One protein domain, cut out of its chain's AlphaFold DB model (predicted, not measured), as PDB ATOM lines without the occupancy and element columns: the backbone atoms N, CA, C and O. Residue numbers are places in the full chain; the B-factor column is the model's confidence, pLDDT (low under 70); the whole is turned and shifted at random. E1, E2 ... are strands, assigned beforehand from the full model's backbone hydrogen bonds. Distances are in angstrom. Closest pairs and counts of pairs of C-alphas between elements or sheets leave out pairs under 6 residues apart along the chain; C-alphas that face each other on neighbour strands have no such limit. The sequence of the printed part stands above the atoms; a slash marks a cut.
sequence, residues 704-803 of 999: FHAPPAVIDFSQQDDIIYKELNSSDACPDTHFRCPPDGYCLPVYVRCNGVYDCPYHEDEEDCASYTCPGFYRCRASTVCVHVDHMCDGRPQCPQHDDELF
ATOM      1  N   PHE A 704     -41.773 -73.799 166.950       40.62
ATOM      2  CA  PHE A 704     -42.875 -74.486 167.628       40.62
ATOM      3  C   PHE A 704     -44.197 -74.082 166.964       40.62
ATOM      4  O   PHE A 704     -44.552 -72.902 166.978       40.62
ATOM      5  N   HIS A 705     -44.951 -75.053 166.447       50.66
ATOM      6  CA  HIS A 705     -46.390 -74.883 166.252       50.66
ATOM      7  C   HIS A 705     -47.080 -74.958 167.624       50.66
ATOM      8  O   HIS A 705     -46.703 -75.766 168.478       50.66
ATOM      9  N   ALA A 706     -48.041 -74.066 167.870       53.78
ATOM     10  CA  ALA A 706     -48.667 -73.932 169.183       53.78
ATOM     11  C   ALA A 706     -49.645 -75.094 169.463       53.78
ATOM     12  O   ALA A 706     -50.374 -75.489 168.553       53.78
ATOM     13  N   PRO A 707     -49.707 -75.620 170.703       59.59
ATOM     14  CA  PRO A 707     -50.665 -76.661 171.059       59.59
ATOM     15  C   PRO A 707     -52.128 -76.158 171.011       59.59
ATOM     16  O   PRO A 707     -52.378 -74.959 171.189       59.59
ATOM     17  N   PRO A 708     -53.107 -77.067 170.837       64.12
ATOM     18  CA  PRO A 708     -52.934 -78.518 170.760       64.12
ATOM     19  C   PRO A 708     -52.626 -79.035 169.346       64.12
ATOM     20  O   PRO A 708     -52.958 -78.430 168.330       64.12
ATOM     21  N   ALA A 709     -52.017 -80.216 169.294       74.88
ATOM     22  CA  ALA A 709     -51.820 -80.997 168.079       74.88
ATOM     23  C   ALA A 709     -51.884 -82.492 168.423       74.88
ATOM     24  O   ALA A 709     -51.635 -82.873 169.569       74.88
ATOM     25  N   VAL A 710     -52.218 -83.318 167.433       79.31
ATOM     26  CA  VAL A 710     -52.113 -84.783 167.508       79.31
ATOM     27  C   VAL A 710     -50.737 -85.206 166.998       79.31
ATOM     28  O   VAL A 710     -50.236 -84.620 166.031       79.31
ATOM     29  N   ILE A 711     -50.142 -86.190 167.669       79.56
ATOM     30  CA  ILE A 711     -48.845 -86.787 167.349       79.56
ATOM     31  C   ILE A 711     -49.074 -88.284 167.102       79.56
ATOM     32  O   ILE A 711     -49.233 -89.052 168.046       79.56
ATOM     33  N   ASP A 712     -49.108 -88.675 165.829       73.62
ATOM     34  CA  ASP A 712     -49.193 -90.068 165.370       73.62
ATOM     35  C   ASP A 712     -47.784 -90.572 164.980       73.62
ATOM     36  O   ASP A 712     -46.970 -89.805 164.458       73.62
ATOM     37  N   PHE A 713     -47.487 -91.865 165.164       71.94
ATOM     38  CA  PHE A 713     -46.191 -92.459 164.795       71.94
ATOM     39  C   PHE A 713     -46.233 -93.187 163.438       71.94
ATOM     40  O   PHE A 713     -47.170 -93.921 163.123       71.94
ATOM     41  N   SER A 714     -45.204 -92.951 162.621       63.12
ATOM     42  CA  SER A 714     -45.010 -93.452 161.256       63.12
ATOM     43  C   SER A 714     -45.059 -94.980 161.109       63.12
ATOM     44  O   SER A 714     -44.644 -95.707 162.007       63.12
ATOM     45  N   GLN A 715     -45.381 -95.493 159.913       56.09
ATOM     46  CA  GLN A 715     -44.992 -96.857 159.522       56.09
ATOM     47  C   GLN A 715     -43.494 -96.975 159.170       56.09
ATOM     48  O   GLN A 715     -42.991 -98.082 158.974       56.09
ATOM     49  N   GLN A 716     -42.789 -95.844 159.102       52.28
ATOM     50  CA  GLN A 716     -41.329 -95.725 159.007       52.28
ATOM     51  C   GLN A 716     -40.767 -94.917 160.196       52.28
ATOM     52  O   GLN A 716     -39.722 -94.290 160.088       52.28
ATOM     53  N   ASP A 717     -41.506 -94.904 161.311       52.22
ATOM     54  CA  ASP A 717     -41.177 -94.275 162.600       52.22
ATOM     55  C   ASP A 717     -41.004 -92.730 162.589       52.22
ATOM     56  O   ASP A 717     -40.829 -92.115 163.638       52.22
ATOM     57  N   ASP A 718     -41.200 -92.075 161.435       54.81
ATOM     58  CA  ASP A 718     -41.427 -90.624 161.304       54.81
ATOM     59  C   ASP A 718     -42.635 -90.149 162.144       54.81
ATOM     60  O   ASP A 718     -43.732 -90.693 162.002       54.81
ATOM     61  N   ILE A 719     -42.508 -89.075 162.935       60.19
ATOM     62  CA  ILE A 719     -43.678 -88.453 163.586       60.19
ATOM     63  C   ILE A 719     -44.556 -87.712 162.566       60.19
ATOM     64  O   ILE A 719     -44.120 -86.785 161.878       60.19
ATOM     65  N   ILE A 720     -45.843 -88.061 162.551       69.38
ATOM     66  CA  ILE A 720     -46.908 -87.310 161.887       69.38
ATOM     67  C   ILE A 720     -47.486 -86.319 162.899       69.38
ATOM     68  O   ILE A 720     -48.227 -86.684 163.812       69.38
ATOM     69  N   TYR A 721     -47.182 -85.036 162.707       69.12
ATOM     70  CA  TYR A 721     -47.841 -83.951 163.429       69.12
ATOM     71  C   TYR A 721     -49.117 -83.516 162.699       69.12
ATOM     72  O   TYR A 721     -49.161 -83.426 161.469       69.12
ATOM     73  N   LYS A 722     -50.163 -83.190 163.461       76.81
ATOM     74  CA  LYS A 722     -51.425 -82.685 162.914       76.81
ATOM     75  C   LYS A 722     -52.014 -81.616 163.824       76.81
ATOM     76  O   LYS A 722     -52.436 -81.914 164.941       76.81
ATOM     77  N   GLU A 723     -52.051 -80.373 163.343       69.25
ATOM     78  CA  GLU A 723     -52.659 -79.254 164.074       69.25
ATOM     79  C   GLU A 723     -54.119 -79.576 164.436       69.25
ATOM     80  O   GLU A 723     -54.907 -80.014 163.590       69.25
ATOM     81  N   LEU A 724     -54.474 -79.357 165.702       71.38
ATOM     82  CA  LEU A 724     -55.809 -79.580 166.246       71.38
ATOM     83  C   LEU A 724     -56.346 -78.222 166.712       71.38
ATOM     84  O   LEU A 724     -55.634 -77.471 167.379       71.38
ATOM     85  N   ASN A 725     -57.589 -77.849 166.384       70.69
ATOM     86  CA  ASN A 725     -58.118 -76.625 166.993       70.69
ATOM     87  C   ASN A 725     -58.281 -76.866 168.490       70.69
ATOM     88  O   ASN A 725     -58.705 -77.941 168.898       70.69
ATOM     89  N   SER A 726     -58.077 -75.827 169.306       60.09
ATOM     90  CA  SER A 726     -58.316 -75.924 170.757       60.09
ATOM     91  C   SER A 726     -59.689 -76.513 171.127       60.09
ATOM     92  O   SER A 726     -59.841 -77.056 172.214       60.09
ATOM     93  N   SER A 727     -60.695 -76.376 170.253       61.53
ATOM     94  CA  SER A 727     -62.063 -76.877 170.423       61.53
ATOM     95  C   SER A 727     -62.257 -78.378 170.273       61.53
ATOM     96  O   SER A 727     -63.320 -78.853 170.668       61.53
ATOM     97  N   ASP A 728     -61.299 -79.084 169.690       70.56
ATOM     98  CA  ASP A 728     -61.520 -80.419 169.157       70.56
ATOM     99  C   ASP A 728     -60.901 -81.437 170.131       70.56
ATOM    100  O   ASP A 728     -59.774 -81.257 170.592       70.56
ATOM    101  N   ALA A 729     -61.649 -82.480 170.500       70.00
ATOM    102  CA  ALA A 729     -61.149 -83.518 171.401       70.00
ATOM    103  C   ALA A 729     -60.039 -84.350 170.730       70.00
ATOM    104  O   ALA A 729     -60.004 -84.472 169.501       70.00
ATOM    105  N   CYS A 730     -59.161 -84.955 171.536       79.69
ATOM    106  CA  CYS A 730     -58.209 -85.944 171.029       79.69
ATOM    107  C   CYS A 730     -58.949 -87.132 170.375       79.69
ATOM    108  O   CYS A 730     -60.076 -87.436 170.775       79.69
ATOM    109  N   PRO A 731     -58.341 -87.809 169.381       81.69
ATOM    110  CA  PRO A 731     -58.863 -89.068 168.848       81.69
ATOM    111  C   PRO A 731     -59.084 -90.115 169.948       81.69
ATOM    112  O   PRO A 731     -58.333 -90.137 170.916       81.69
ATOM    113  N   ASP A 732     -60.035 -91.037 169.769       75.06
ATOM    114  CA  ASP A 732     -60.321 -92.099 170.755       75.06
ATOM    115  C   ASP A 732     -59.113 -93.047 170.999       75.06
ATOM    116  O   ASP A 732     -59.009 -93.679 172.049       75.06
ATOM    117  N   THR A 733     -58.158 -93.091 170.059       77.94
ATOM    118  CA  THR A 733     -56.852 -93.775 170.165       77.94
ATOM    119  C   THR A 733     -55.813 -93.033 171.019       77.94
ATOM    120  O   THR A 733     -54.732 -93.576 171.253       77.94
ATOM    121  N   HIS A 734     -56.092 -91.801 171.459       85.00
ATOM    122  CA  HIS A 734     -55.134 -90.880 172.078       85.00
ATOM    123  C   HIS A 734     -55.626 -90.320 173.426       85.00
ATOM    124  O   HIS A 734     -56.809 -90.044 173.618       85.00
ATOM    125  N   PHE A 735     -54.694 -90.060 174.344       84.44
ATOM    126  CA  PHE A 735     -54.921 -89.249 175.542       84.44
ATOM    127  C   PHE A 735     -54.325 -87.846 175.362       84.44
ATOM    128  O   PHE A 735     -53.506 -87.616 174.476       84.44
ATOM    129  N   ARG A 736     -54.744 -86.890 176.196       82.19
ATOM    130  CA  ARG A 736     -54.215 -85.519 176.192       82.19
ATOM    131  C   ARG A 736     -53.249 -85.325 177.354       82.19
ATOM    132  O   ARG A 736     -53.647 -85.584 178.486       82.19
ATOM    133  N   CYS A 737     -52.056 -84.793 177.098       83.25
ATOM    134  CA  CYS A 737     -51.211 -84.242 178.156       83.25
ATOM    135  C   CYS A 737     -51.898 -82.994 178.748       83.25
ATOM    136  O   CYS A 737     -52.187 -82.057 177.991       83.25
ATOM    137  N   PRO A 738     -52.166 -82.925 180.061       74.38
ATOM    138  CA  PRO A 738     -52.591 -81.679 180.693       74.38
ATOM    139  C   PRO A 738     -51.474 -80.599 180.666       74.38
ATOM    140  O   PRO A 738     -50.382 -80.808 180.126       74.38
ATOM    141  N   PRO A 739     -51.764 -79.358 181.108       54.31
ATOM    142  CA  PRO A 739     -53.104 -78.803 181.317       54.31
ATOM    143  C   PRO A 739     -53.868 -78.560 180.000       54.31
ATOM    144  O   PRO A 739     -55.094 -78.512 180.010       54.31
ATOM    145  N   ASP A 740     -53.171 -78.414 178.867       61.06
ATOM    146  CA  ASP A 740     -53.773 -78.062 177.567       61.06
ATOM    147  C   ASP A 740     -52.942 -78.585 176.359       61.06
ATOM    148  O   ASP A 740     -53.052 -78.075 175.240       61.06
ATOM    149  N   GLY A 741     -52.081 -79.583 176.577       69.38
ATOM    150  CA  GLY A 741     -51.011 -80.002 175.666       69.38
ATOM    151  C   GLY A 741     -51.415 -80.892 174.483       69.38
ATOM    152  O   GLY A 741     -52.554 -80.876 174.001       69.38
ATOM    153  N   TYR A 742     -50.419 -81.635 173.989       78.62
ATOM    154  CA  TYR A 742     -50.517 -82.547 172.846       78.62
ATOM    155  C   TYR A 742     -51.444 -83.739 173.123       78.62
ATOM    156  O   TYR A 742     -51.618 -84.156 174.270       78.62
ATOM    157  N   CYS A 743     -52.016 -84.294 172.054       85.25
ATOM    158  CA  CYS A 743     -52.642 -85.610 172.078       85.25
ATOM    159  C   CYS A 743     -51.591 -86.660 171.693       85.25
ATOM    160  O   CYS A 743     -51.051 -86.577 170.587       85.25
ATOM    161  N   LEU A 744     -51.344 -87.636 172.568       84.44
ATOM    162  CA  LEU A 744     -50.414 -88.757 172.371       84.44
ATOM    163  C   LEU A 744     -51.180 -90.097 172.363       84.44
ATOM    164  O   LEU A 744     -52.234 -90.175 173.000       84.44
ATOM    165  N   PRO A 745     -50.713 -91.158 171.678       85.56
ATOM    166  CA  PRO A 745     -51.417 -92.441 171.633       85.56
ATOM    167  C   PRO A 745     -51.562 -93.087 173.017       85.56
ATOM    168  O   PRO A 745     -50.658 -93.012 173.841       85.56
ATOM    169  N   VAL A 746     -52.669 -93.782 173.288       83.94
ATOM    170  CA  VAL A 746     -52.935 -94.374 174.622       83.94
ATOM    171  C   VAL A 746     -51.864 -95.390 175.065       83.94
ATOM    172  O   VAL A 746     -51.661 -95.564 176.265       83.94
ATOM    173  N   TYR A 747     -51.124 -95.993 174.125       81.69
ATOM    174  CA  TYR A 747     -50.031 -96.927 174.424       81.69
ATOM    175  C   TYR A 747     -48.721 -96.265 174.879       81.69
ATOM    176  O   TYR A 747     -47.863 -96.971 175.403       81.69
ATOM    177  N   VAL A 748     -48.563 -94.941 174.737       82.69
ATOM    178  CA  VAL A 748     -47.429 -94.210 175.341       82.69
ATOM    179  C   VAL A 748     -47.747 -93.671 176.738       82.69
ATOM    180  O   VAL A 748     -47.018 -92.853 177.275       82.69
ATOM    181  N   ARG A 749     -48.846 -94.130 177.352       82.94
ATOM    182  CA  ARG A 749     -49.163 -93.839 178.750       82.94
ATOM    183  C   ARG A 749     -48.801 -95.017 179.647       82.94
ATOM    184  O   ARG A 749     -49.262 -96.138 179.407       82.94
ATOM    185  N   CYS A 750     -48.083 -94.749 180.733       78.62
ATOM    186  CA  CYS A 750     -47.603 -95.755 181.675       78.62
ATOM    187  C   CYS A 750     -46.707 -96.810 181.003       78.62
ATOM    188  O   CYS A 750     -46.837 -98.011 181.287       78.62
ATOM    189  N   ASN A 751     -45.850 -96.354 180.081       71.81
ATOM    190  CA  ASN A 751     -44.906 -97.148 179.289       71.81
ATOM    191  C   ASN A 751     -43.483 -97.177 179.893       71.81
ATOM    192  O   ASN A 751     -42.678 -98.010 179.476       71.81
ATOM    193  N   GLY A 752     -43.191 -96.340 180.895       66.56
ATOM    194  CA  GLY A 752     -41.866 -96.156 181.496       66.56
ATOM    195  C   GLY A 752     -41.013 -95.048 180.859       66.56
ATOM    196  O   GLY A 752     -39.837 -94.929 181.202       66.56
ATOM    197  N   VAL A 753     -41.576 -94.256 179.945       68.38
ATOM    198  CA  VAL A 753     -40.939 -93.160 179.201       68.38
ATOM    199  C   VAL A 753     -41.753 -91.882 179.416       68.38
ATOM    200  O   VAL A 753     -42.967 -91.923 179.536       68.38
ATOM    201  N   TYR A 754     -41.084 -90.733 179.492       74.88
ATOM    202  CA  TYR A 754     -41.758 -89.443 179.647       74.88
ATOM    203  C   TYR A 754     -41.975 -88.781 178.280       74.88
ATOM    204  O   TYR A 754     -41.159 -87.967 177.841       74.88
ATOM    205  N   ASP A 755     -43.063 -89.146 177.611       74.44
ATOM    206  CA  ASP A 755     -43.453 -88.647 176.291       74.44
ATOM    207  C   ASP A 755     -44.263 -87.327 176.383       74.44
ATOM    208  O   ASP A 755     -44.207 -86.481 175.483       74.44
ATOM    209  N   CYS A 756     -44.970 -87.068 177.493       76.56
ATOM    210  CA  CYS A 756     -45.592 -85.771 177.771       76.56
ATOM    211  C   CYS A 756     -44.552 -84.722 178.229       76.56
ATOM    212  O   CYS A 756     -43.739 -85.006 179.111       76.56
ATOM    213  N   PRO A 757     -44.651 -83.443 177.789       71.56
ATOM    214  CA  PRO A 757     -43.695 -82.373 178.135       71.56
ATOM    215  C   PRO A 757     -43.505 -82.055 179.629       71.56
ATOM    216  O   PRO A 757     -42.656 -81.232 179.969       71.56
ATOM    217  N   TYR A 758     -44.335 -82.637 180.497       71.19
ATOM    218  CA  TYR A 758     -44.352 -82.423 181.942       71.19
ATOM    219  C   TYR A 758     -44.393 -83.732 182.746       71.19
ATOM    220  O   TYR A 758     -44.624 -83.670 183.948       71.19
ATOM    221  N   HIS A 759     -44.130 -84.886 182.116       74.69
ATOM    222  CA  HIS A 759     -44.069 -86.210 182.767       74.69
ATOM    223  C   HIS A 759     -45.420 -86.737 183.322       74.69
ATOM    224  O   HIS A 759     -45.464 -87.758 184.006       74.69
ATOM    225  N   GLU A 760     -46.527 -86.044 183.018       76.94
ATOM    226  CA  GLU A 760     -47.901 -86.286 183.513       76.94
ATOM    227  C   GLU A 760     -48.561 -87.572 182.945       76.94
ATOM    228  O   GLU A 760     -49.658 -87.964 183.347       76.94
ATOM    229  N   ASP A 761     -47.906 -88.228 181.990       80.25
ATOM    230  CA  ASP A 761     -48.240 -89.523 181.389       80.25
ATOM    231  C   ASP A 761     -47.862 -90.721 182.267       80.25
ATOM    232  O   ASP A 761     -48.631 -91.685 182.342       80.25
ATOM    233  N   GLU A 762     -46.738 -90.620 182.978       84.69
ATOM    234  CA  GLU A 762     -46.236 -91.638 183.910       84.69
ATOM    235  C   GLU A 762     -46.724 -91.428 185.362       84.69
ATOM    236  O   GLU A 762     -46.381 -92.191 186.271       84.69
ATOM    237  N   GLU A 763     -47.563 -90.415 185.607       79.81
ATOM    238  CA  GLU A 763     -48.187 -90.189 186.913       79.81
ATOM    239  C   GLU A 763     -49.405 -91.109 187.168       79.81
ATOM    240  O   GLU A 763     -50.251 -91.361 186.308       79.81
ATOM    241  N   ASP A 764     -49.499 -91.600 188.411       77.88
ATOM    242  CA  ASP A 764     -50.562 -92.475 188.953       77.88
ATOM    243  C   ASP A 764     -50.818 -93.800 188.190       77.88
ATOM    244  O   ASP A 764     -51.870 -94.438 188.285       77.88
ATOM    245  N   CYS A 765     -49.803 -94.299 187.482       77.69
ATOM    246  CA  CYS A 765     -49.850 -95.569 186.748       77.69
ATOM    247  C   CYS A 765     -50.157 -96.813 187.606       77.69
ATOM    248  O   CYS A 765     -50.581 -97.845 187.080       77.69
ATOM    249  N   ALA A 766     -49.983 -96.723 188.928       72.75
ATOM    250  CA  ALA A 766     -50.341 -97.779 189.873       72.75
ATOM    251  C   ALA A 766     -51.863 -97.903 190.096       72.75
ATOM    252  O   ALA A 766     -52.341 -99.015 190.325       72.75
ATOM    253  N   SER A 767     -52.623 -96.802 190.019       71.94
ATOM    254  CA  SER A 767     -54.091 -96.826 190.119       71.94
ATOM    255  C   SER A 767     -54.770 -96.966 188.748       71.94
ATOM    256  O   SER A 767     -55.910 -97.433 188.663       71.94
ATOM    257  N   TYR A 768     -54.068 -96.603 187.668       75.81
ATOM    258  CA  TYR A 768     -54.626 -96.534 186.321       75.81
ATOM    259  C   TYR A 768     -55.103 -97.896 185.779       75.81
ATOM    260  O   TYR A 768     -54.329 -98.831 185.537       75.81
ATOM    261  N   THR A 769     -56.413 -97.993 185.536       67.62
ATOM    262  CA  THR A 769     -57.080 -99.143 184.908       67.62
ATOM    263  C   THR A 769     -57.525 -98.801 183.487       67.62
ATOM    264  O   THR A 769     -58.326 -97.883 183.324       67.62
ATOM    265  N   CYS A 770     -57.089 -99.569 182.483       73.69
ATOM    266  CA  CYS A 770     -57.483 -99.409 181.076       73.69
ATOM    267  C   CYS A 770     -59.015 -99.563 180.894       73.69
ATOM    268  O   CYS A 770     -59.510-100.693 180.967       73.69
ATOM    269  N   PRO A 771     -59.796 -98.490 180.654       64.44
ATOM    270  CA  PRO A 771     -61.253 -98.570 180.600       64.44
ATOM    271  C   PRO A 771     -61.704 -98.706 179.142       64.44
ATOM    272  O   PRO A 771     -61.785 -97.720 178.418       64.44
ATOM    273  N   GLY A 772     -61.975 -99.938 178.703       63.06
ATOM    274  CA  GLY A 772     -62.336-100.244 177.309       63.06
ATOM    275  C   GLY A 772     -61.146-100.461 176.361       63.06
ATOM    276  O   GLY A 772     -61.354-100.739 175.184       63.06
ATOM    277  N   PHE A 773     -59.912-100.390 176.869       75.19
ATOM    278  CA  PHE A 773     -58.676-100.647 176.120       75.19
ATOM    279  C   PHE A 773     -58.005-101.948 176.587       75.19
ATOM    280  O   PHE A 773     -58.184-102.378 177.732       75.19
ATOM    281  N   TYR A 774     -57.228-102.586 175.711       73.50
ATOM    282  CA  TYR A 774     -56.471-103.791 176.053       73.50
ATOM    283  C   TYR A 774     -55.341-103.440 177.019       73.50
ATOM    284  O   TYR A 774     -54.640-102.462 176.800       73.50
ATOM    285  N   ARG A 775     -55.146-104.221 178.086       77.44
ATOM    286  CA  ARG A 775     -53.998-104.039 178.986       77.44
ATOM    287  C   ARG A 775     -52.920-105.047 178.635       77.44
ATOM    288  O   ARG A 775     -53.186-106.251 178.677       77.44
ATOM    289  N   CYS A 776     -51.717-104.559 178.359       77.25
ATOM    290  CA  CYS A 776     -50.566-105.405 178.083       77.25
ATOM    291  C   CYS A 776     -50.264-106.345 179.260       77.25
ATOM    292  O   CYS A 776     -50.407-105.998 180.439       77.25
ATOM    293  N   ARG A 777     -49.833-107.565 178.943       69.12
ATOM    294  CA  ARG A 777     -49.520-108.594 179.936       69.12
ATOM    295  C   ARG A 777     -48.377-108.140 180.845       69.12
ATOM    296  O   ARG A 777     -47.366-107.642 180.366       69.12
ATOM    297  N   ALA A 778     -48.546-108.343 182.154       69.06
ATOM    298  CA  ALA A 778     -47.574-107.962 183.188       69.06
ATOM    299  C   ALA A 778     -47.120-106.482 183.141       69.06
ATOM    300  O   ALA A 778     -46.057-106.148 183.651       69.06
ATOM    301  N   SER A 779     -47.931-105.597 182.551       72.19
ATOM    302  CA  SER A 779     -47.606-104.187 182.319       72.19
ATOM    303  C   SER A 779     -48.775-103.272 182.714       72.19
ATOM    304  O   SER A 779     -49.885-103.728 183.015       72.19
ATOM    305  N   THR A 780     -48.504-101.971 182.768       75.12
ATOM    306  CA  THR A 780     -49.460-100.867 182.933       75.12
ATOM    307  C   THR A 780     -50.009-100.327 181.614       75.12
ATOM    308  O   THR A 780     -51.104 -99.767 181.631       75.12
ATOM    309  N   VAL A 781     -49.303-100.548 180.499       80.50
ATOM    310  CA  VAL A 781     -49.636-100.018 179.166       80.50
ATOM    311  C   VAL A 781     -51.026-100.461 178.702       80.50
ATOM    312  O   VAL A 781     -51.410-101.632 178.837       80.50
ATOM    313  N   CYS A 782     -51.761 -99.513 178.117       82.94
ATOM    314  CA  CYS A 782     -53.081 -99.709 177.526       82.94
ATOM    315  C   CYS A 782     -53.025 -99.522 175.998       82.94
ATOM    316  O   CYS A 782     -52.533 -98.509 175.523       82.94
ATOM    317  N   VAL A 783     -53.573-100.451 175.215       81.00
ATOM    318  CA  VAL A 783     -53.539-100.428 173.742       81.00
ATOM    319  C   VAL A 783     -54.961-100.341 173.175       81.00
ATOM    320  O   VAL A 783     -55.887-100.996 173.668       81.00
ATOM    321  N   HIS A 784     -55.158 -99.495 172.158       82.44
ATOM    322  CA  HIS A 784     -56.453 -99.323 171.487       82.44
ATOM    323  C   HIS A 784     -56.793-100.539 170.607       82.44
ATOM    324  O   HIS A 784     -55.900-101.232 170.134       82.44
ATOM    325  N   VAL A 785     -58.077-100.784 170.325       74.44
ATOM    326  CA  VAL A 785     -58.501-101.931 169.489       74.44
ATOM    327  C   VAL A 785     -57.992-101.829 168.045       74.44
ATOM    328  O   VAL A 785     -57.712-102.846 167.422       74.44
ATOM    329  N   ASP A 786     -57.813-100.607 167.541       74.00
ATOM    330  CA  ASP A 786     -57.217-100.343 166.220       74.00
ATOM    331  C   ASP A 786     -55.687-100.549 166.180       74.00
ATOM    332  O   ASP A 786     -55.106-100.515 165.101       74.00
ATOM    333  N   HIS A 787     -55.057-100.777 167.340       73.19
ATOM    334  CA  HIS A 787     -53.640-101.117 167.521       73.19
ATOM    335  C   HIS A 787     -53.486-102.539 168.094       73.19
ATOM    336  O   HIS A 787     -52.639-102.801 168.934       73.19
ATOM    337  N   MET A 788     -54.364-103.466 167.706       77.00
ATOM    338  CA  MET A 788     -54.186-104.896 167.969       77.00
ATOM    339  C   MET A 788     -54.259-105.648 166.647       77.00
ATOM    340  O   MET A 788     -55.254-105.525 165.927       77.00
ATOM    341  N   CYS A 789     -53.243-106.459 166.357       72.75
ATOM    342  CA  CYS A 789     -53.039-107.088 165.056       72.75
ATOM    343  C   CYS A 789     -52.860-106.065 163.915       72.75
ATOM    344  O   CYS A 789     -53.342-106.297 162.800       72.75
ATOM    345  N   ASP A 790     -52.194-104.931 164.187       72.06
ATOM    346  CA  ASP A 790     -51.896-103.884 163.190       72.06
ATOM    347  C   ASP A 790     -50.531-104.071 162.490       72.06
ATOM    348  O   ASP A 790     -50.189-103.337 161.557       72.06
ATOM    349  N   GLY A 791     -49.793-105.122 162.869       68.94
ATOM    350  CA  GLY A 791     -48.473-105.473 162.352       68.94
ATOM    351  C   GLY A 791     -47.316-104.886 163.163       68.94
ATOM    352  O   GLY A 791     -46.167-104.991 162.720       68.94
ATOM    353  N   ARG A 792     -47.587-104.242 164.308       74.56
ATOM    354  CA  ARG A 792     -46.589-103.589 165.167       74.56
ATOM    355  C   ARG A 792     -46.815-103.967 166.633       74.56
ATOM    356  O   ARG A 792     -47.941-103.878 167.089       74.56
ATOM    357  N   PRO A 793     -45.775-104.332 167.400       77.00
ATOM    358  CA  PRO A 793     -45.921-104.545 168.834       77.00
ATOM    359  C   PRO A 793     -45.850-103.209 169.589       77.00
ATOM    360  O   PRO A 793     -44.783-102.596 169.657       77.00
ATOM    361  N   GLN A 794     -46.954-102.768 170.196       77.00
ATOM    362  CA  GLN A 794     -46.967-101.648 171.148       77.00
ATOM    363  C   GLN A 794     -46.815-102.138 172.604       77.00
ATOM    364  O   GLN A 794     -46.367-101.396 173.478       77.00
ATOM    365  N   CYS A 795     -47.135-103.403 172.886       76.81
ATOM    366  CA  CYS A 795     -46.965-104.033 174.187       76.81
ATOM    367  C   CYS A 795     -45.509-104.478 174.440       76.81
ATOM    368  O   CYS A 795     -44.910-105.162 173.602       76.81
ATOM    369  N   PRO A 796     -44.969-104.287 175.665       72.75
ATOM    370  CA  PRO A 796     -43.613-104.730 176.031       72.75
ATOM    371  C   PRO A 796     -43.333-106.233 175.867       72.75
ATOM    372  O   PRO A 796     -42.180-106.647 175.806       72.75
ATOM    373  N   GLN A 797     -44.380-107.063 175.835       71.69
ATOM    374  CA  GLN A 797     -44.315-108.519 175.640       71.69
ATOM    375  C   GLN A 797     -44.882-108.971 174.279       71.69
ATOM    376  O   GLN A 797     -44.967-110.167 174.015       71.69
ATOM    377  N   HIS A 798     -45.272-108.018 173.424       73.88
ATOM    378  CA  HIS A 798     -45.809-108.222 172.073       73.88
ATOM    379  C   HIS A 798     -47.114-109.064 172.021       73.88
ATOM    380  O   HIS A 798     -47.504-109.524 170.951       73.88
ATOM    381  N   ASP A 799     -47.809-109.286 173.157       70.38
ATOM    382  CA  ASP A 799     -49.058-110.081 173.241       70.38
ATOM    383  C   ASP A 799     -50.264-109.463 172.487       70.38
ATOM    384  O   ASP A 799     -51.329-110.078 172.449       70.38
ATOM    385  N   ASP A 800     -50.135-108.248 171.964       72.50
ATOM    386  CA  ASP A 800     -51.071-107.551 171.069       72.50
ATOM    387  C   ASP A 800     -51.032-108.098 169.632       72.50
ATOM    388  O   ASP A 800     -52.082-108.290 169.022       72.50
ATOM    389  N   GLU A 801     -49.841-108.448 169.144       79.00
ATOM    390  CA  GLU A 801     -49.623-109.079 167.833       79.00
ATOM    391  C   GLU A 801     -49.639-110.621 167.887       79.00
ATOM    392  O   GLU A 801     -49.497-111.306 166.867       79.00
ATOM    393  N   LEU A 802     -49.827-111.216 169.070       62.56
ATOM    394  CA  LEU A 802     -49.909-112.669 169.210       62.56
ATOM    395  C   LEU A 802     -51.322-113.212 168.925       62.56
ATOM    396  O   LEU A 802     -52.333-112.788 169.489       62.56
ATOM    397  N   PHE A 803     -51.359-114.298 168.143       56.91
ATOM    398  CA  PHE A 803     -52.551-115.101 167.815       56.91
ATOM    399  C   PHE A 803     -53.592-114.422 166.898       56.91
ATOM    400  O   PHE A 803     -54.748-114.841 166.850       56.91
TER     401      PHE A 803
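What this domain is: This is residues 704 to 803 of the 999 residues of the protein "C-type lectin domain-containing protein" of Pomacea canaliculata (UniProt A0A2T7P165). Little regular structure: two small strand hairpins, E1 with E2 and E3 with E4, meet through E1 and E4, and residues 746 to 803 wind away from them in loops to Phe 803 at the far end. The printed part has 100 residues, with no named helix and 16 residues in strands E1 to E4, both sheets antiparallel: all strand. It is compact, with a radius of gyration of the C-alphas of 13.5 A and spans of 40 by 31 by 22 A.

Where its parts are: E1, residues 709 to 713, begins at C-alpha (-51.820, -80.997, 168.079) and measures 13.2 A; E2, 719 to 723, 12.9 A. E3 is 734 to 736, 6.8 A; E4, 743 to 745, 7.0 A, ends at (-51.417, -92.441, 171.633).

How they stand to each other: Hairpin E1 and E2 has N 710 and O 722 within hydrogen-bond range, 2.9 A. Hairpin E3 and E4 has N 735 and O 744, 2.8 A. The closest C-alphas of E1 and E4, Val 710 and Cys 743, are 4.7 A apart. E2 is apart from E3 and E4.

The domain as a whole: The C-alphas of Phe 704 and Phe 803, the farthest apart, are 41.8 A apart. The printed part has no cut; no link between named strands is long. Mean pLDDT of the printed part is 72.4, with 29 residues under 70, among them 714 to 721.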